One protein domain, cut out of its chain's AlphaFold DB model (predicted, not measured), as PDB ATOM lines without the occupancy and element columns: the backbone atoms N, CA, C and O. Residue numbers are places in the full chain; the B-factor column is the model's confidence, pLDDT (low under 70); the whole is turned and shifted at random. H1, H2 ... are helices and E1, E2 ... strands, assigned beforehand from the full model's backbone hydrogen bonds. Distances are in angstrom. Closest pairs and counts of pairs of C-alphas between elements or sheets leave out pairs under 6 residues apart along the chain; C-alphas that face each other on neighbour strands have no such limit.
ATOM      1  N   ALA A  33      39.194  58.191  98.687       81.81
ATOM      2  CA  ALA A  33      38.519  57.504  97.584       81.81
ATOM      3  C   ALA A  33      37.829  58.484  96.615       81.81
ATOM      4  O   ALA A  33      37.901  58.290  95.406       81.81
ATOM      5  N   GLN A  34      37.215  59.561  97.124       85.88
ATOM      6  CA  GLN A  34      36.641  60.616  96.277       85.88
ATOM      7  C   GLN A  34      37.738  61.326  95.476       85.88
ATOM      8  O   GLN A  34      37.651  61.360  94.252       85.88
ATOM      9  N   ARG A  35      38.822  61.761  96.140       87.38
ATOM     10  CA  ARG A  35      39.961  62.415  95.467       87.38
ATOM     11  C   ARG A  35      40.595  61.534  94.386       87.38
ATOM     12  O   ARG A  35      41.021  62.047  93.358       87.38
ATOM     13  N   MET A  36      40.648  60.216  94.600       87.69
ATOM     14  CA  MET A  36      41.163  59.268  93.606       87.69
ATOM     15  C   MET A  36      40.214  59.116  92.405       87.69
ATOM     16  O   MET A  36      40.671  59.149  91.269       87.69
ATOM     17  N   ASN A  37      38.900  59.023  92.631       90.31
ATOM     18  CA  ASN A  37      37.917  58.945  91.546       90.31
ATOM     19  C   ASN A  37      37.861  60.242  90.716       90.31
ATOM     20  O   ASN A  37      37.746  60.183  89.494       90.31
ATOM     21  N   GLU A  38      37.988  61.407  91.357       91.88
ATOM     22  CA  GLU A  38      38.103  62.703  90.670       91.88
ATOM     23  C   GLU A  38      39.406  62.805  89.862       91.88
ATOM     24  O   GLU A  38      39.395  63.292  88.730       91.88
ATOM     25  N   ALA A  39      40.517  62.278  90.390       92.44
ATOM     26  CA  ALA A  39      41.768  62.170  89.645       92.44
ATOM     27  C   ALA A  39      41.633  61.241  88.426       92.44
ATOM     28  O   ALA A  39      42.064  61.622  87.342       92.44
ATOM     29  N   PHE A  40      40.986  60.076  88.557       95.62
ATOM     30  CA  PHE A  40      40.729  59.173  87.427       95.62
ATOM     31  C   PHE A  40      39.871  59.825  86.342       95.62
ATOM     32  O   PHE A  40      40.237  59.745  85.176       95.62
ATOM     33  N   ALA A  41      38.790  60.523  86.706       95.69
ATOM     34  CA  ALA A  41      37.965  61.248  85.738       95.69
ATOM     35  C   ALA A  41      38.775  62.317  84.978       95.69
ATOM     36  O   ALA A  41      38.667  62.426  83.760       95.69
ATOM     37  N   LYS A  42      39.648  63.056  85.677       96.50
ATOM     38  CA  LYS A  42      40.557  64.030  85.054       96.50
ATOM     39  C   LYS A  42      41.615  63.369  84.160       96.50
ATOM     40  O   LYS A  42      41.966  63.923  83.121       96.50
ATOM     41  N   TYR A  43      42.169  62.226  84.559       97.56
ATOM     42  CA  TYR A  43      43.169  61.512  83.760       97.56
ATOM     43  C   TYR A  43      42.544  60.909  82.499       97.56
ATOM     44  O   TYR A  43      43.142  61.010  81.434       97.56
ATOM     45  N   ASP A  44      41.333  60.357  82.603       97.44
ATOM     46  CA  ASP A  44      40.533  59.896  81.467       97.44
ATOM     47  C   ASP A  44      40.262  61.037  80.474       97.44
ATOM     48  O   ASP A  44      40.523  60.906  79.278       97.44
ATOM     49  N   GLU A  45      39.841  62.201  80.985       97.31
ATOM     50  CA  GLU A  45      39.636  63.401  80.173       97.31
ATOM     51  C   GLU A  45      40.919  63.804  79.430       97.31
ATOM     52  O   GLU A  45      40.889  63.973  78.213       97.31
ATOM     53  N   ILE A  46      42.064  63.894  80.120       98.00
ATOM     54  CA  ILE A  46      43.351  64.251  79.499       98.00
ATOM     55  C   ILE A  46      43.753  63.232  78.421       98.00
ATOM     56  O   ILE A  46      44.134  63.634  77.322       98.00
ATOM     57  N   LEU A  47      43.638  61.924  78.687       98.06
ATOM     58  CA  LEU A  47      43.981  60.882  77.711       98.06
ATOM     59  C   LEU A  47      43.151  60.997  76.423       98.06
ATOM     60  O   LEU A  47      43.698  60.797  75.333       98.06
ATOM     61  N   GLN A  48      41.866  61.339  76.543       97.50
ATOM     62  CA  GLN A  48      40.932  61.479  75.420       97.50
ATOM     63  C   GLN A  48      40.945  62.881  74.769       97.50
ATOM     64  O   GLN A  48      40.511  63.022  73.625       97.50
ATOM     65  N   GLN A  49      41.476  63.911  75.441       96.19
ATOM     66  CA  GLN A  49      41.616  65.274  74.901       96.19
ATOM     67  C   GLN A  49      42.619  65.375  73.737       96.19
ATOM     68  O   GLN A  49      42.500  66.297  72.930       96.19
ATOM     69  N   ALA A  50      43.586  64.458  73.612       96.19
ATOM     70  CA  ALA A  50      44.555  64.452  72.511       96.19
ATOM     71  C   ALA A  50      43.898  63.955  71.197       96.19
ATOM     72  O   ALA A  50      43.732  62.744  71.013       96.19
ATOM     73  N   PRO A  51      43.549  64.835  70.232       93.06
ATOM     74  CA  PRO A  51      42.647  64.483  69.126       93.06
ATOM     75  C   PRO A  51      43.255  63.471  68.147       93.06
ATOM     76  O   PRO A  51      42.535  62.721  67.481       93.06
ATOM     77  N   TYR A  52      44.584  63.431  68.077       94.69
ATOM     78  CA  TYR A  52      45.359  62.529  67.231       94.69
ATOM     79  C   TYR A  52      45.912  61.319  68.003       94.69
ATOM     80  O   TYR A  52      46.387  60.373  67.381       94.69
ATOM     81  N   GLY A  53      45.766  61.294  69.333       96.38
ATOM     82  CA  GLY A  53      46.372  60.309  70.229       96.38
ATOM     83  C   GLY A  53      47.760  60.720  70.731       96.38
ATOM     84  O   GLY A  53      48.172  61.876  70.625       96.38
ATOM     85  N   TRP A  54      48.476  59.748  71.285       97.44
ATOM     86  CA  TRP A  54      49.748  59.909  71.986       97.44
ATOM     87  C   TRP A  54      50.856  59.080  71.336       97.44
ATOM     88  O   TRP A  54      50.611  57.968  70.870       97.44
ATOM     89  N   SER A  55      52.083  59.598  71.370       96.19
ATOM     90  CA  SER A  55      53.322  58.865  71.111       96.19
ATOM     91  C   SER A  55      53.929  58.436  72.446       96.19
ATOM     92  O   SER A  55      54.318  59.288  73.244       96.19
ATOM     93  N   LEU A  56      53.971  57.127  72.696       97.00
ATOM     94  CA  LEU A  56      54.541  56.490  73.883       97.00
ATOM     95  C   LEU A  56      55.973  56.022  73.601       97.00
ATOM     96  O   LEU A  56      56.193  55.194  72.715       97.00
ATOM     97  N   ASP A  57      56.919  56.485  74.416       96.25
ATOM     98  CA  ASP A  57      58.257  55.907  74.530       96.25
ATOM     99  C   ASP A  57      58.185  54.639  75.390       96.25
ATOM    100  O   ASP A  57      58.145  54.713  76.623       96.25
ATOM    101  N   TYR A  58      58.143  53.469  74.750       95.12
ATOM    102  CA  TYR A  58      58.106  52.186  75.445       95.12
ATOM    103  C   TYR A  58      59.511  51.606  75.638       95.12
ATOM    104  O   TYR A  58      60.355  51.671  74.743       95.12
ATOM    105  N   TYR A  59      59.734  50.998  76.807       92.25
ATOM    106  CA  TYR A  59      60.977  50.339  77.210       92.25
ATOM    107  C   TYR A  59      60.670  48.990  77.884       92.25
ATOM    108  O   TYR A  59      59.775  48.912  78.726       92.25
ATOM    109  N   TYR A  60      61.430  47.943  77.545       87.88
ATOM    110  CA  TYR A  60      61.416  46.645  78.236       87.88
ATOM    111  C   TYR A  60      62.826  46.209  78.652       87.88
ATOM    112  O   TYR A  60      63.833  46.766  78.205       87.88
ATOM    113  N   GLY A  61      62.875  45.179  79.493       84.31
ATOM    114  CA  GLY A  61      64.093  44.593  80.047       84.31
ATOM    115  C   GLY A  61      64.274  44.976  81.516       84.31
ATOM    116  O   GLY A  61      63.325  45.393  82.184       84.31
ATOM    117  N   ASP A  62      65.498  44.841  82.024       78.12
ATOM    118  CA  ASP A  62      65.876  45.381  83.334       78.12
ATOM    119  C   ASP A  62      65.820  46.918  83.280       78.12
ATOM    120  O   ASP A  62      66.490  47.524  82.449       78.12
ATOM    121  N   TYR A  63      65.061  47.568  84.166       70.69
ATOM    122  CA  TYR A  63      64.944  49.034  84.212       70.69
ATOM    123  C   TYR A  63      66.274  49.763  84.470       70.69
ATOM    124  O   TYR A  63      66.396  50.958  84.191       70.69
ATOM    125  N   GLN A  64      67.285  49.064  84.996       68.19
ATOM    126  CA  GLN A  64      68.645  49.590  85.136       68.19
ATOM    127  C   GLN A  64      69.387  49.631  83.792       68.19
ATOM    128  O   GLN A  64      70.301  50.433  83.619       68.19
ATOM    129  N   ASN A  65      69.007  48.773  82.839       65.94
ATOM    130  CA  ASN A  65      69.619  48.655  81.519       65.94
ATOM    131  C   ASN A  65      68.596  48.117  80.484       65.94
ATOM    132  O   ASN A  65      68.704  46.955  80.086       65.94
ATOM    133  N   PRO A  66      67.617  48.931  80.030       67.62
ATOM    134  CA  PRO A  66      66.579  48.469  79.104       67.62
ATOM    135  C   PRO A  66      67.156  48.078  77.738       67.62
ATOM    136  O   PRO A  66      68.187  48.614  77.321       67.62
ATOM    137  N   ASP A  67      66.489  47.197  76.998       65.38
ATOM    138  CA  ASP A  67      67.003  46.710  75.705       65.38
ATOM    139  C   ASP A  67      66.884  47.749  74.571       65.38
ATOM    140  O   ASP A  67      67.585  47.655  73.565       65.38
ATOM    141  N   GLY A  68      66.054  48.781  74.746       70.94
ATOM    142  CA  GLY A  68      65.936  49.920  73.832       70.94
ATOM    143  C   GLY A  68      64.640  50.705  74.043       70.94
ATOM    144  O   GLY A  68      63.734  50.231  74.728       70.94
ATOM    145  N   GLY A  69      64.568  51.904  73.462       86.19
ATOM    146  CA  GLY A  69      63.343  52.698  73.369       86.19
ATOM    147  C   GLY A  69      62.713  52.581  71.987       86.19
ATOM    148  O   GLY A  69      63.413  52.636  70.972       86.19
ATOM    149  N   TYR A  70      61.394  52.427  71.940       90.50
ATOM    150  CA  TYR A  70      60.637  52.302  70.696       90.50
ATOM    151  C   TYR A  70      59.233  52.884  70.842       90.50
ATOM    152  O   TYR A  70      58.667  52.932  71.935       90.50
ATOM    153  N   LYS A  71      58.681  53.358  69.726       93.62
ATOM    154  CA  LYS A  71      57.402  54.070  69.701       93.62
ATOM    155  C   LYS A  71      56.196  53.128  69.639       93.62
ATOM    156  O   LYS A  71      56.066  52.302  68.733       93.62
ATOM    157  N   MET A  72      55.251  53.331  70.551       95.31
ATOM    158  CA  MET A  72      53.856  52.935  70.340       95.31
ATOM    159  C   MET A  72      53.009  54.190  70.126       95.31
ATOM    160  O   MET A  72      53.214  55.179  70.825       95.31
ATOM    161  N   LEU A  73      52.053  54.168  69.196       95.75
ATOM    162  CA  LEU A  73      50.996  55.183  69.162       95.75
ATOM    163  C   LEU A  73      49.743  54.631  69.839       95.75
ATOM    164  O   LEU A  73      49.389  53.470  69.626       95.75
ATOM    165  N   ILE A  74      49.098  55.454  70.668       96.88
ATOM    166  CA  ILE A  74      47.922  55.072  71.460       96.88
ATOM    167  C   ILE A  74      46.874  56.184  71.400       96.88
ATOM    168  O   ILE A  74      47.139  57.322  71.787       96.88
ATOM    169  N   LYS A  75      45.663  55.858  70.950       97.06
ATOM    170  CA  LYS A  75      44.516  56.774  70.923       97.06
ATOM    171  C   LYS A  75      43.419  56.241  71.841       97.06
ATOM    172  O   LYS A  75      42.817  55.211  71.550       97.06
ATOM    173  N   PHE A  76      43.201  56.932  72.957       97.69
ATOM    174  CA  PHE A  76      42.211  56.585  73.975       97.69
ATOM    175  C   PHE A  76      40.839  57.149  73.598       97.69
ATOM    176  O   PHE A  76      40.745  58.290  73.142       97.69
ATOM    177  N   LYS A  77      39.777  56.362  73.793       96.94
ATOM    178  CA  LYS A  77      38.382  56.786  73.639       96.94
ATOM    179  C   LYS A  77      37.416  55.813  74.323       96.94
ATOM    180  O   LYS A  77      37.497  54.618  74.071       96.94
ATOM    181  N   ASP A  78      36.467  56.316  75.115       95.69
ATOM    182  CA  ASP A  78      35.330  55.542  75.656       95.69
ATOM    183  C   ASP A  78      35.739  54.218  76.365       95.69
ATOM    184  O   ASP A  78      35.120  53.172  76.164       95.69
ATOM    185  N   GLY A  79      36.827  54.222  77.152       96.31
ATOM    186  CA  GLY A  79      37.371  53.015  77.811       96.31
ATOM    187  C   GLY A  79      38.100  52.021  76.886       96.31
ATOM    188  O   GLY A  79      38.506  50.943  77.324       96.31
ATOM    189  N   MET A  80      38.296  52.368  75.611       98.00
ATOM    190  CA  MET A  80      39.050  51.608  74.610       98.00
ATOM    191  C   MET A  80      40.287  52.376  74.120       98.00
ATOM    192  O   MET A  80      40.296  53.603  74.046       98.00
ATOM    193  N   VAL A  81      41.326  51.649  73.720       97.25
ATOM    194  CA  VAL A  81      42.462  52.174  72.959       97.25
ATOM    195  C   VAL A  81      42.521  51.570  71.566       97.25
ATOM    196  O   VAL A  81      42.321  50.365  71.386       97.25
ATOM    197  N   ASP A  82      42.901  52.412  70.612       96.50
ATOM    198  CA  ASP A  82      43.541  51.998  69.368       96.50
ATOM    199  C   ASP A  82      45.054  52.133  69.572       96.50
ATOM    200  O   ASP A  82      45.556  53.242  69.758       96.50
ATOM    201  N   LEU A  83      45.769  51.003  69.605       96.38
ATOM    202  CA  LEU A  83      47.207  50.925  69.894       96.38
ATOM    203  C   LEU A  83      47.962  50.291  68.725       96.38
ATOM    204  O   LEU A  83      47.482  49.335  68.117       96.38
ATOM    205  N   ALA A  84      49.168  50.778  68.438       95.25
ATOM    206  CA  ALA A  84      50.039  50.206  67.416       95.25
ATOM    207  C   ALA A  84      51.537  50.433  67.732       95.25
ATOM    208  O   ALA A  84      51.876  51.375  68.440       95.25
ATOM    209  N   SER A  85      52.436  49.580  67.218       93.94
ATOM    210  CA  SER A  85      53.896  49.600  67.489       93.94
ATOM    211  C   SER A  85      54.748  49.701  66.216       93.94
ATOM    212  O   SER A  85      54.384  49.158  65.169       93.94
ATOM    213  N   GLU A  86      55.907  50.367  66.312       91.00
ATOM    214  CA  GLU A  86      56.941  50.378  65.259       91.00
ATOM    215  C   GLU A  86      57.657  49.029  65.072       91.00
ATOM    216  O   GLU A  86      58.298  48.800  64.045       91.00
ATOM    217  N   LEU A  87      57.515  48.119  66.040       88.62
ATOM    218  CA  LEU A  87      58.058  46.766  66.010       88.62
ATOM    219  C   LEU A  87      56.944  45.739  65.778       88.62
ATOM    220  O   LEU A  87      55.906  45.768  66.440       88.62
ATOM    221  N   THR A  88      57.202  44.784  64.881       88.81
ATOM    222  CA  THR A  88      56.353  43.605  64.660       88.81
ATOM    223  C   THR A  88      56.381  42.714  65.905       88.81
ATOM    224  O   THR A  88      57.424  42.149  66.236       88.81
ATOM    225  N   ALA A  89      55.237  42.560  66.572       87.88
ATOM    226  CA  ALA A  89      55.085  41.845  67.841       87.88
ATOM    227  C   ALA A  89      53.953  40.809  67.738       87.88
ATOM    228  O   ALA A  89      52.944  41.058  67.086       87.88
ATOM    229  N   ASN A  90      54.138  39.613  68.309       88.38
ATOM    230  CA  ASN A  90      53.200  38.476  68.221       88.38
ATOM    231  C   ASN A  90      52.528  38.266  66.834       88.38
ATOM    232  O   ASN A  90      51.319  38.058  66.727       88.38
ATOM    233  N   LYS A  91      53.321  38.325  65.751       90.50
ATOM    234  CA  LYS A  91      52.886  38.224  64.334       90.50
ATOM    235  C   LYS A  91      51.999  39.371  63.816       90.50
ATOM    236  O   LYS A  91      51.612  39.332  62.652       90.50
ATOM    237  N   VAL A  92      51.708  40.385  64.625       92.50
ATOM    238  CA  VAL A  92      51.099  41.644  64.181       92.50
ATOM    239  C   VAL A  92      52.191  42.501  63.544       92.50
ATOM    240  O   VAL A  92      53.206  42.777  64.183       92.50
ATOM    241  N   GLU A  93      52.017  42.897  62.279       92.94
ATOM    242  CA  GLU A  93      53.003  43.725  61.574       92.94
ATOM    243  C   GLU A  93      53.138  45.116  62.204       92.94
ATOM    244  O   GLU A  93      52.140  45.754  62.547       92.94
ATOM    245  N   ALA A  94      54.368  45.629  62.261       92.88
ATOM    246  CA  ALA A  94      54.633  47.036  62.535       92.88
ATOM    247  C   ALA A  94      53.779  47.960  61.640       92.88
ATOM    248  O   ALA A  94      53.708  47.773  60.419       92.88
ATOM    249  N   GLY A  95      53.129  48.955  62.247       92.38
ATOM    250  CA  GLY A  95      52.125  49.796  61.581       92.38
ATOM    251  C   GLY A  95      50.665  49.334  61.750       92.38
ATOM    252  O   GLY A  95      49.757  50.073  61.381       92.38
ATOM    253  N   THR A  96      50.399  48.146  62.306       95.38
ATOM    254  CA  THR A  96      49.023  47.623  62.455       95.38
ATOM    255  C   THR A  96      48.352  48.103  63.741       95.38
ATOM    256  O   THR A  96      48.879  47.889  64.831       95.38
ATOM    257  N   ILE A  97      47.151  48.678  63.620       95.75
ATOM    258  CA  ILE A  97      46.303  49.051  64.763       95.75
ATOM    259  C   ILE A  97      45.611  47.814  65.345       95.75
ATOM    260  O   ILE A  97      44.939  47.066  64.632       95.75
ATOM    261  N   VAL A  98      45.728  47.638  66.660       96.94
ATOM    262  CA  VAL A  98      45.022  46.632  67.461       96.94
ATOM    263  C   VAL A  98      44.230  47.309  68.581       96.94
ATOM    264  O   VAL A  98      44.697  48.267  69.196       96.94
ATOM    265  N   LYS A  99      43.010  46.819  68.835       97.06
ATOM    266  CA  LYS A  99      42.100  47.389  69.840       97.06
ATOM    267  C   LYS A  99      42.190  46.640  71.166       97.06
ATOM    268  O   LYS A  99      42.267  45.413  71.168       97.06
ATOM    269  N   SER A 100      42.101  47.365  72.276       97.44
ATOM    270  CA  SER A 100      41.969  46.797  73.628       97.44
ATOM    271  C   SER A 100      41.246  47.760  74.570       97.44
ATOM    272  O   SER A 100      41.240  48.957  74.308       97.44
ATOM    273  N   SER A 101      40.646  47.280  75.657       98.19
ATOM    274  CA  SER A 101      40.138  48.140  76.732       98.19
ATOM    275  C   SER A 101      41.268  48.680  77.611       98.19
ATOM    276  O   SER A 101      42.351  48.091  77.676       98.19
ATOM    277  N   TYR A 102      40.987  49.769  78.320       98.12
ATOM    278  CA  TYR A 102      41.791  50.258  79.436       98.12
ATOM    279  C   TYR A 102      40.898  50.632  80.623       98.12
ATOM    280  O   TYR A 102      39.708  50.906  80.456       98.12
ATOM    281  N   SER A 103      41.478  50.672  81.819       97.25
ATOM    282  CA  SER A 103      40.815  51.185  83.017       97.25
ATOM    283  C   SER A 103      41.807  51.821  83.990       97.25
ATOM    284  O   SER A 103      43.027  51.754  83.807       97.25
ATOM    285  N   PHE A 104      41.263  52.454  85.032       96.75
ATOM    286  CA  PHE A 104      42.036  53.007  86.137       96.75
ATOM    287  C   PHE A 104      41.829  52.199  87.419       96.75
ATOM    288  O   PHE A 104      40.700  51.857  87.779       96.75
ATOM    289  N   ALA A 105      42.920  51.945  88.139       93.25
ATOM    290  CA  ALA A 105      42.930  51.234  89.413       93.25
ATOM    291  C   ALA A 105      43.729  51.999  90.481       93.25
ATOM    292  O   ALA A 105      44.583  52.829  90.171       93.25
ATOM    293  N   SER A 106      43.451  51.720  91.758       89.81
ATOM    294  CA  SER A 106      44.127  52.338  92.907       89.81
ATOM    295  C   SER A 106      44.878  51.282  93.717       89.81
ATOM    296  O   SER A 106      44.286  50.616  94.565       89.81
ATOM    297  N   ASP A 107      46.185  51.177  93.502       87.19
ATOM    298  CA  ASP A 107      47.092  50.277  94.225       87.19
ATOM    299  C   ASP A 107      48.395  51.035  94.505       87.19
ATOM    300  O   ASP A 107      49.209  51.258  93.612       87.19
ATOM    301  N   ASN A 108      48.533  51.528  95.743       82.56
ATOM    302  CA  ASN A 108      49.633  52.389  96.215       82.56
ATOM    303  C   ASN A 108      49.874  53.682  95.392       82.56
ATOM    304  O   ASN A 108      50.846  54.400  95.616       82.56
ATOM    305  N   GLY A 109      48.952  54.006  94.488       86.75
ATOM    306  CA  GLY A 109      48.952  55.151  93.586       86.75
ATOM    307  C   GLY A 109      47.882  54.963  92.499       86.75
ATOM    308  O   GLY A 109      47.225  53.917  92.466       86.75
ATOM    309  N   PRO A 110      47.679  55.961  91.624       95.00
ATOM    310  CA  PRO A 110      46.849  55.807  90.436       95.00
ATOM    311  C   PRO A 110      47.554  54.926  89.395       95.00
ATOM    312  O   PRO A 110      48.714  55.167  89.054       95.00
ATOM    313  N   ILE A 111      46.850  53.924  88.873       97.06
ATOM    314  CA  ILE A 111      47.343  52.997  87.849       97.06
ATOM    315  C   ILE A 111      46.461  53.080  86.606       97.06
ATOM    316  O   ILE A 111      45.239  53.043  86.724       97.06
ATOM    317  N   LEU A 112      47.087  53.137  85.430       97.88
ATOM    318  CA  LEU A 112      46.479  52.861  84.128       97.88
ATOM    319  C   LEU A 112      46.750  51.393  83.754       97.88
ATOM    320  O   LEU A 112      47.906  50.967  83.747       97.88
ATOM    321  N   SER A 113      45.701  50.631  83.447       97.12
ATOM    322  CA  SER A 113      45.764  49.208  83.079       97.12
ATOM    323  C   SER A 113      45.172  48.973  81.688       97.12
ATOM    324  O   SER A 113      44.183  49.607  81.328       97.12
ATOM    325  N   PHE A 114      45.756  48.058  80.909       97.12
ATOM    326  CA  PHE A 114      45.275  47.650  79.581       97.12
ATOM    327  C   PHE A 114      44.613  46.259  79.652       97.12
ATOM    328  O   PHE A 114      45.198  45.256  79.247       97.12
ATOM    329  N   ASP A 115      43.403  46.195  80.215       91.38
ATOM    330  CA  ASP A 115      42.825  44.958  80.778       91.38
ATOM    331  C   ASP A 115      42.523  43.835  79.773       91.38
ATOM    332  O   ASP A 115      42.571  42.653  80.122       91.38
ATOM    333  N   SER A 116      42.158  44.172  78.531       95.19
ATOM    334  CA  SER A 116      41.874  43.163  77.505       95.19
ATOM    335  C   SER A 116      43.122  42.856  76.684       95.19
ATOM    336  O   SER A 116      43.826  43.777  76.264       95.19
ATOM    337  N   TYR A 117      43.322  41.582  76.343       94.50
ATOM    338  CA  TYR A 117      44.507  41.121  75.627       94.50
ATOM    339  C   TYR A 117      44.821  41.919  74.346       94.50
ATOM    340  O   TYR A 117      44.135  41.815  73.329       94.50
ATOM    341  N   ASN A 118      45.922  42.665  74.404       95.75
ATOM    342  CA  ASN A 118      46.506  43.400  73.289       95.75
ATOM    343  C   ASN A 118      47.790  42.683  72.821       95.75
ATOM    344  O   ASN A 118      48.767  42.697  73.573       95.75
ATOM    345  N   PRO A 119      47.835  42.096  71.607       94.00
ATOM    346  CA  PRO A 119      48.952  41.259  71.149       94.00
ATOM    347  C   PRO A 119      50.259  42.018  70.888       94.00
ATOM    348  O   PRO A 119      51.307  41.392  70.756       94.00
ATOM    349  N   VAL A 120      50.210  43.348  70.792       93.88
ATOM    350  CA  VAL A 120      51.386  44.196  70.567       93.88
ATOM    351  C   VAL A 120      52.018  44.597  71.898       93.88
ATOM    352  O   VAL A 120      53.229  44.478  72.065       93.88
ATOM    353  N   LEU A 121      51.196  45.023  72.860       94.44
ATOM    354  CA  LEU A 121      51.638  45.428  74.194       94.44
ATOM    355  C   LEU A 121      52.036  44.221  75.062       94.44
ATOM    356  O   LEU A 121      53.127  44.190  75.631       94.44
ATOM    357  N   HIS A 122      51.177  43.198  75.141       94.25
ATOM    358  CA  HIS A 122      51.374  42.083  76.072       94.25
ATOM    359  C   HIS A 122      52.550  41.180  75.694       94.25
ATOM    360  O   HIS A 122      53.143  40.591  76.595       94.25
ATOM    361  N   PHE A 123      52.961  41.154  74.422       92.19
ATOM    362  CA  PHE A 123      54.106  40.383  73.923       92.19
ATOM    363  C   PHE A 123      55.391  40.582  74.748       92.19
ATOM    364  O   PHE A 123      56.153  39.639  74.957       92.19
ATOM    365  N   TYR A 124      55.615  41.790  75.276       89.69
ATOM    366  CA  TYR A 124      56.785  42.106  76.103       89.69
ATOM    367  C   TYR A 124      56.639  41.654  77.569       89.69
ATOM    368  O   TYR A 124      57.633  41.507  78.280       89.69
ATOM    369  N   SER A 125      55.414  41.379  78.019       89.75
ATOM    370  CA  SER A 125      55.076  40.907  79.370       89.75
ATOM    371  C   SER A 125      54.828  39.390  79.461       89.75
ATOM    372  O   SER A 125      54.934  38.813  80.545       89.75
ATOM    373  N   GLU A 126      54.500  38.747  78.334       87.75
ATOM    374  CA  GLU A 126      54.030  37.360  78.247       87.75
ATOM    375  C   GLU A 126      55.104  36.333  78.638       87.75
ATOM    376  O   GLU A 126      56.171  36.235  78.029       87.75
ATOM    377  N   ALA A 127      54.789  35.503  79.633       86.19
ATOM    378  CA  ALA A 127      55.638  34.391  80.035       86.19
ATOM    379  C   ALA A 127      55.650  33.285  78.965       86.19
ATOM    380  O   ALA A 127      54.610  32.782  78.543       86.19
ATOM    381  N   THR A 128      56.847  32.846  78.580       82.44
ATOM    382  CA  THR A 128      57.071  31.734  77.645       82.44
ATOM    383  C   THR A 128      57.853  30.607  78.323       82.44
ATOM    384  O   THR A 128      58.467  30.794  79.372       82.44
ATOM    385  N   SER A 129      57.879  29.416  77.720       80.94
ATOM    386  CA  SER A 129      58.645  28.277  78.253       80.94
ATOM    387  C   SER A 129      60.165  28.497  78.255       80.94
ATOM    388  O   SER A 129      60.868  27.857  79.035       80.94
ATOM    389  N   SER A 130      60.672  29.395  77.405       77.81
ATOM    390  CA  SER A 130      62.073  29.833  77.360       77.81
ATOM    391  C   SER A 130      62.352  31.076  78.213       77.81
ATOM    392  O   SER A 130      63.469  31.221  78.703       77.81
ATOM    393  N   ASN A 131      61.361  31.947  78.425       78.88
ATOM    394  CA  ASN A 131      61.449  33.093  79.329       78.88
ATOM    395  C   ASN A 131      60.183  33.201  80.211       78.88
ATOM    396  O   ASN A 131      59.221  33.874  79.828       78.88
ATOM    397  N   PRO A 132      60.183  32.583  81.411       82.62
ATOM    398  CA  PRO A 132      59.031  32.575  82.316       82.62
ATOM    399  C   PRO A 132      58.650  33.930  82.928       82.62
ATOM    400  O   PRO A 132      57.628  34.007  83.602       82.62
ATOM    401  N   GLN A 133      59.455  34.985  82.747       79.94
ATOM    402  CA  GLN A 133      59.150  36.320  83.279       79.94
ATOM    403  C   GLN A 133      58.523  37.258  82.236       79.94
ATOM    404  O   GLN A 133      57.955  38.281  82.628       79.94
ATOM    405  N   GLY A 134      58.598  36.907  80.949       86.12
ATOM    406  CA  GLY A 134      58.385  37.829  79.830       86.12
ATOM    407  C   GLY A 134      59.640  38.648  79.513       86.12
ATOM    408  O   GLY A 134      60.643  38.573  80.224       86.12
ATOM    409  N   LEU A 135      59.609  39.434  78.436       85.19
ATOM    410  CA  LEU A 135      60.748  40.246  77.974       85.19
ATOM    411  C   LEU A 135      61.069  41.454  78.882       85.19
ATOM    412  O   LEU A 135      61.955  42.231  78.560       85.19
ATOM    413  N   GLY A 136      60.385  41.630  80.016       88.94
ATOM    414  CA  GLY A 136      60.581  42.785  80.899       88.94
ATOM    415  C   GLY A 136      59.677  43.979  80.579       88.94
ATOM    416  O   GLY A 136      59.990  45.097  80.977       88.94
ATOM    417  N   GLY A 137      58.595  43.767  79.823       91.44
ATOM    418  CA  GLY A 137      57.566  44.770  79.556       91.44
ATOM    419  C   GLY A 137      56.404  44.724  80.552       91.44
ATOM    420  O   GLY A 137      56.074  43.672  81.109       91.44
ATOM    421  N   ASP A 138      55.768  45.876  80.735       94.69
ATOM    422  CA  ASP A 138      54.588  46.106  81.572       94.69
ATOM    423  C   ASP A 138      53.332  46.407  80.728       94.69
ATOM    424  O   ASP A 138      53.423  46.863  79.586       94.69
ATOM    425  N   PHE A 139      52.156  46.171  81.313       95.44
ATOM    426  CA  PHE A 139      50.841  46.605  80.802       95.44
ATOM    427  C   PHE A 139      49.967  47.265  81.894       95.44
ATOM    428  O   PHE A 139      48.870  47.738  81.606       95.44
ATOM    429  N   GLU A 140      50.466  47.321  83.134       96.69
ATOM    430  CA  GLU A 140      49.966  48.177  84.211       96.69
ATOM    431  C   GLU A 140      51.017  49.261  84.489       96.69
ATOM    432  O   GLU A 140      52.205  48.954  84.647       96.69
ATOM    433  N   PHE A 141      50.595  50.520  84.590       97.25
ATOM    434  CA  PHE A 141      51.493  51.664  84.743       97.25
ATOM    435  C   PHE A 141      51.041  52.587  85.868       97.25
ATOM    436  O   PHE A 141      49.928  53.104  85.847       97.25
ATOM    437  N   ILE A 142      51.927  52.833  86.830       97.38
ATOM    438  CA  ILE A 142      51.733  53.842  87.873       97.38
ATOM    439  C   ILE A 142      51.891  55.217  87.219       97.38
ATOM    440  O   ILE A 142      52.934  55.497  86.624       97.38
ATOM    441  N   LEU A 143      50.873  56.068  87.322       97.06
ATOM    442  CA  LEU A 143      50.889  57.422  86.769       97.06
ATOM    443  C   LEU A 143      51.628  58.358  87.735       97.06
ATOM    444  O   LEU A 143      51.188  58.565  88.867       97.06
ATOM    445  N   GLU A 144      52.759  58.911  87.297       95.56
ATOM    446  CA  GLU A 144      53.621  59.781  88.113       95.56
ATOM    447  C   GLU A 144      53.324  61.266  87.871       95.56
ATOM    448  O   GLU A 144      53.346  62.069  88.802       95.56
ATOM    449  N   SER A 145      53.004  61.630  86.625       95.75
ATOM    450  CA  SER A 145      52.520  62.957  86.237       95.75
ATOM    451  C   SER A 145      51.586  62.844  85.035       95.75
ATOM    452  O   SER A 145      51.858  62.070  84.119       95.75
ATOM    453  N   VAL A 146      50.496  63.617  85.023       97.00
ATOM    454  CA  VAL A 146      49.492  63.611  83.948       97.00
ATOM    455  C   VAL A 146      49.117  65.053  83.597       97.00
ATOM    456  O   VAL A 146      48.398  65.710  84.355       97.00
ATOM    457  N   THR A 147      49.596  65.550  82.455       97.44
ATOM    458  CA  THR A 147      49.212  66.854  81.885       97.44
ATOM    459  C   THR A 147      48.866  66.711  80.393       97.44
ATOM    460  O   THR A 147      49.262  65.718  79.778       97.44
ATOM    461  N   PRO A 148      48.137  67.668  79.784       96.81
ATOM    462  CA  PRO A 148      47.831  67.645  78.348       96.81
ATOM    463  C   PRO A 148      49.072  67.628  77.443       96.81
ATOM    464  O   PRO A 148      49.023  67.112  76.331       96.81
ATOM    465  N   GLU A 149      50.187  68.185  77.915       94.94
ATOM    466  CA  GLU A 149      51.445  68.290  77.174       94.94
ATOM    467  C   GLU A 149      52.312  67.032  77.309       94.94
ATOM    468  O   GLU A 149      53.093  66.726  76.406       94.94
ATOM    469  N   LYS A 150      52.218  66.322  78.443       95.50
ATOM    470  CA  LYS A 150      53.082  65.186  78.772       95.50
ATOM    471  C   LYS A 150      52.498  64.323  79.889       95.50
ATOM    472  O   LYS A 150      52.077  64.818  80.933       95.50
ATOM    473  N   ILE A 151      52.590  63.008  79.717       97.50
ATOM    474  CA  ILE A 151      52.279  62.028  80.762       97.50
ATOM    475  C   ILE A 151      53.546  61.227  81.058       97.50
ATOM    476  O   ILE A 151      54.196  60.723  80.144       97.50
ATOM    477  N   VAL A 152      53.906  61.122  82.337       96.56
ATOM    478  CA  VAL A 152      55.041  60.325  82.822       96.56
ATOM    479  C   VAL A 152      54.493  59.201  83.684       96.56
ATOM    480  O   VAL A 152      53.685  59.436  84.587       96.56
ATOM    481  N   MET A 153      54.911  57.975  83.390       96.62
ATOM    482  CA  MET A 153      54.415  56.783  84.063       96.62
ATOM    483  C   MET A 153      55.501  55.720  84.200       96.62
ATOM    484  O   MET A 153      56.491  55.713  83.469       96.62
ATOM    485  N   ARG A 154      55.301  54.791  85.132       95.56
ATOM    486  CA  ARG A 154      56.275  53.754  85.474       95.56
ATOM    487  C   ARG A 154      55.621  52.378  85.487       95.56
ATOM    488  O   ARG A 154      54.592  52.191  86.134       95.56
ATOM    489  N   GLY A 155      56.226  51.417  84.794       95.19
ATOM    490  CA  GLY A 155      55.759  50.031  84.746       95.19
ATOM    491  C   GLY A 155      55.646  49.413  86.142       95.19
ATOM    492  O   GLY A 155      56.559  49.546  86.961       95.19
ATOM    493  N   LYS A 156      54.513  48.773  86.442       94.19
ATOM    494  CA  LYS A 156      54.184  48.285  87.791       94.19
ATOM    495  C   LYS A 156      55.078  47.126  88.246       94.19
ATOM    496  O   LYS A 156      55.431  47.060  89.422       94.19
ATOM    497  N   LYS A 157      55.437  46.213  87.337       92.38
ATOM    498  CA  LYS A 157      56.202  44.987  87.615       92.38
ATOM    499  C   LYS A 157      57.703  45.172  87.409       92.38
ATOM    500  O   LYS A 157      58.479  44.668  88.218       92.38
ATOM    501  N   PHE A 158      58.118  45.860  86.344       91.31
ATOM    502  CA  PHE A 158      59.532  45.996  85.977       91.31
ATOM    503  C   PHE A 158      60.126  47.376  86.262       91.31
ATOM    504  O   PHE A 158      61.337  47.518  86.157       91.31
ATOM    505  N   ALA A 159      59.325  48.371  86.659       92.62
ATOM    506  CA  ALA A 159      59.769  49.725  87.013       92.62
ATOM    507  C   ALA A 159      60.471  50.523  85.891       92.62
ATOM    508  O   ALA A 159      61.070  51.565  86.161       92.62
ATOM    509  N   ASN A 160      60.344  50.094  84.629       91.38
ATOM    510  CA  ASN A 160      60.721  50.903  83.469       91.38
ATOM    511  C   ASN A 160      59.951  52.238  83.489       91.38
ATOM    512  O   ASN A 160      58.739  52.241  83.697       91.38
ATOM    513  N   GLN A 161      60.645  53.360  83.278       92.75
ATOM    514  CA  GLN A 161      60.025  54.680  83.114       92.75
ATOM    515  C   GLN A 161      59.628  54.872  81.646       92.75
ATOM    516  O   GLN A 161      60.426  54.570  80.753       92.75
ATOM    517  N   LEU A 162      58.418  55.381  81.412       94.50
ATOM    518  CA  LEU A 162      57.833  55.637  80.100       94.50
ATOM    519  C   LEU A 162      57.273  57.064  80.041       94.50
ATOM    520  O   LEU A 162      56.845  57.624  81.054       94.50
ATOM    521  N   VAL A 163      57.239  57.638  78.839       95.88
ATOM    522  CA  VAL A 163      56.706  58.985  78.591       95.88
ATOM    523  C   VAL A 163      55.731  58.934  77.421       95.88
ATOM    524  O   VAL A 163      56.049  58.353  76.386       95.88
ATOM    525  N   MET A 164      54.563  59.558  77.568       96.31
ATOM    526  CA  MET A 164      53.662  59.855  76.455       96.31
ATOM    527  C   MET A 164      53.670  61.353  76.151       96.31
ATOM    528  O   MET A 164      53.530  62.176  77.059       96.31
ATOM    529  N   ARG A 165      53.784  61.696  74.866       95.50
ATOM    530  CA  ARG A 165      53.639  63.060  74.330       95.50
ATOM    531  C   ARG A 165      52.480  63.089  73.325       95.50
ATOM    532  O   ARG A 165      52.321  62.112  72.589       95.50
ATOM    533  N   PRO A 166      51.653  64.145  73.270       95.88
ATOM    534  CA  PRO A 166      50.535  64.213  72.337       95.88
ATOM    535  C   PRO A 166      51.045  64.333  70.895       95.88
ATOM    536  O   PRO A 166      52.025  65.028  70.614       95.88
ATOM    537  N   LEU A 167      50.368  63.667  69.961       94.19
ATOM    538  CA  LEU A 167      50.643  63.812  68.533       94.19
ATOM    539  C   LEU A 167      50.136  65.179  68.050       94.19
ATOM    540  O   LEU A 167      49.008  65.572  68.341       94.19
TER     541      LEU A 167
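What this domain is: This is residues 33 to 167 of the 435 residues of the protein "DUF4302 domain-containing protein" of Sphingobacterium humi (UniProt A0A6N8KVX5). One sheet of nine strands curls round into a nearly closed barrel, in which E4 at one edge runs on into E5 at the other, and the helix H1 covers one end. The link between E6 and E7 reaches out at the opposite end, near Ser 130. The printed part has 135 residues, with H1 first and then E1 to E9; the sheet's order is E4, E3, E2, E1, E9, E8, E7, E6, E5, all antiparallel. The class is mixed, helices and strands. The whole is compact, with a radius of gyration of the C-alphas of 14.2 A and spans of 44 by 31 by 24 A.

Where its parts are: E2, the longest strand, is residues 65 to 77, 33.2 A from first to last C-alpha, and bends by 68 degrees at residue 68. E1 is residues 54 to 62, 24.5 A long. E3 is residues 80 to 85, 16.6 A; E4 is residues 98 to 101, E5 residues 103 to 106 and E6 residues 110 to 113. E7 is residues 140 to 146, 15.4 A; E8 is residues 151 to 155, 13.1 A; E9 is residues 161 to 166, 17.2 A, ending with C-alpha 166 at (50.535, 64.213, 72.337). H1 is residues 33 to 49, 24.2 A, beginning with C-alpha 33 at (38.519, 57.504, 97.584).

How they stand to each other: The sheet is strongly twisted and curled. E1 to E4 form one meander, each strand the antiparallel neighbour of the one before, and E5 to E9 another. Between E1 and E9, N 55 and O 165 are 2.8 A apart, within hydrogen-bond range. So are N 56 and O 72 of the hairpin E1 and E2, at 2.8 A, N 75 and O 82 of E2 and E3, at 2.9 A, and N 81 and O 100 of E3 and E4, at 2.8 A. Also within hydrogen-bond range are N 151 and O 164 of the hairpin E8 and E9, at 2.9 A, N 142 and O 154 of the hairpin E7 and E8, at 2.8 A, N 141 and O 112 of the hairpin E6 and E7, at 2.9 A, and N 111 and O 105 of the hairpin E5 and E6, at 2.8 A. The edge strands E4 and E5 meet only through their link, at 43 degrees. H1 is on one face of the sheet, an arrangement of two layers. Its closest C-alphas to E2 are those of Gln 48 and Phe 76, 5.3 A apart; to E5, those of Phe 40 and Phe 104, 6.4 A. Every O i to N i+4 pair in H1 is within hydrogen-bond range.

The domain as a whole: The two C-alphas farthest apart, those of Gln 34 and Ser 130, are 44.2 A from each other. The printed part has no cut. The links E3 to E4, 12 residues, and E6 to E7, 26 residues, are long. Mean pLDDT of the printed part is 92.0; residues 64 to 67 are under 70.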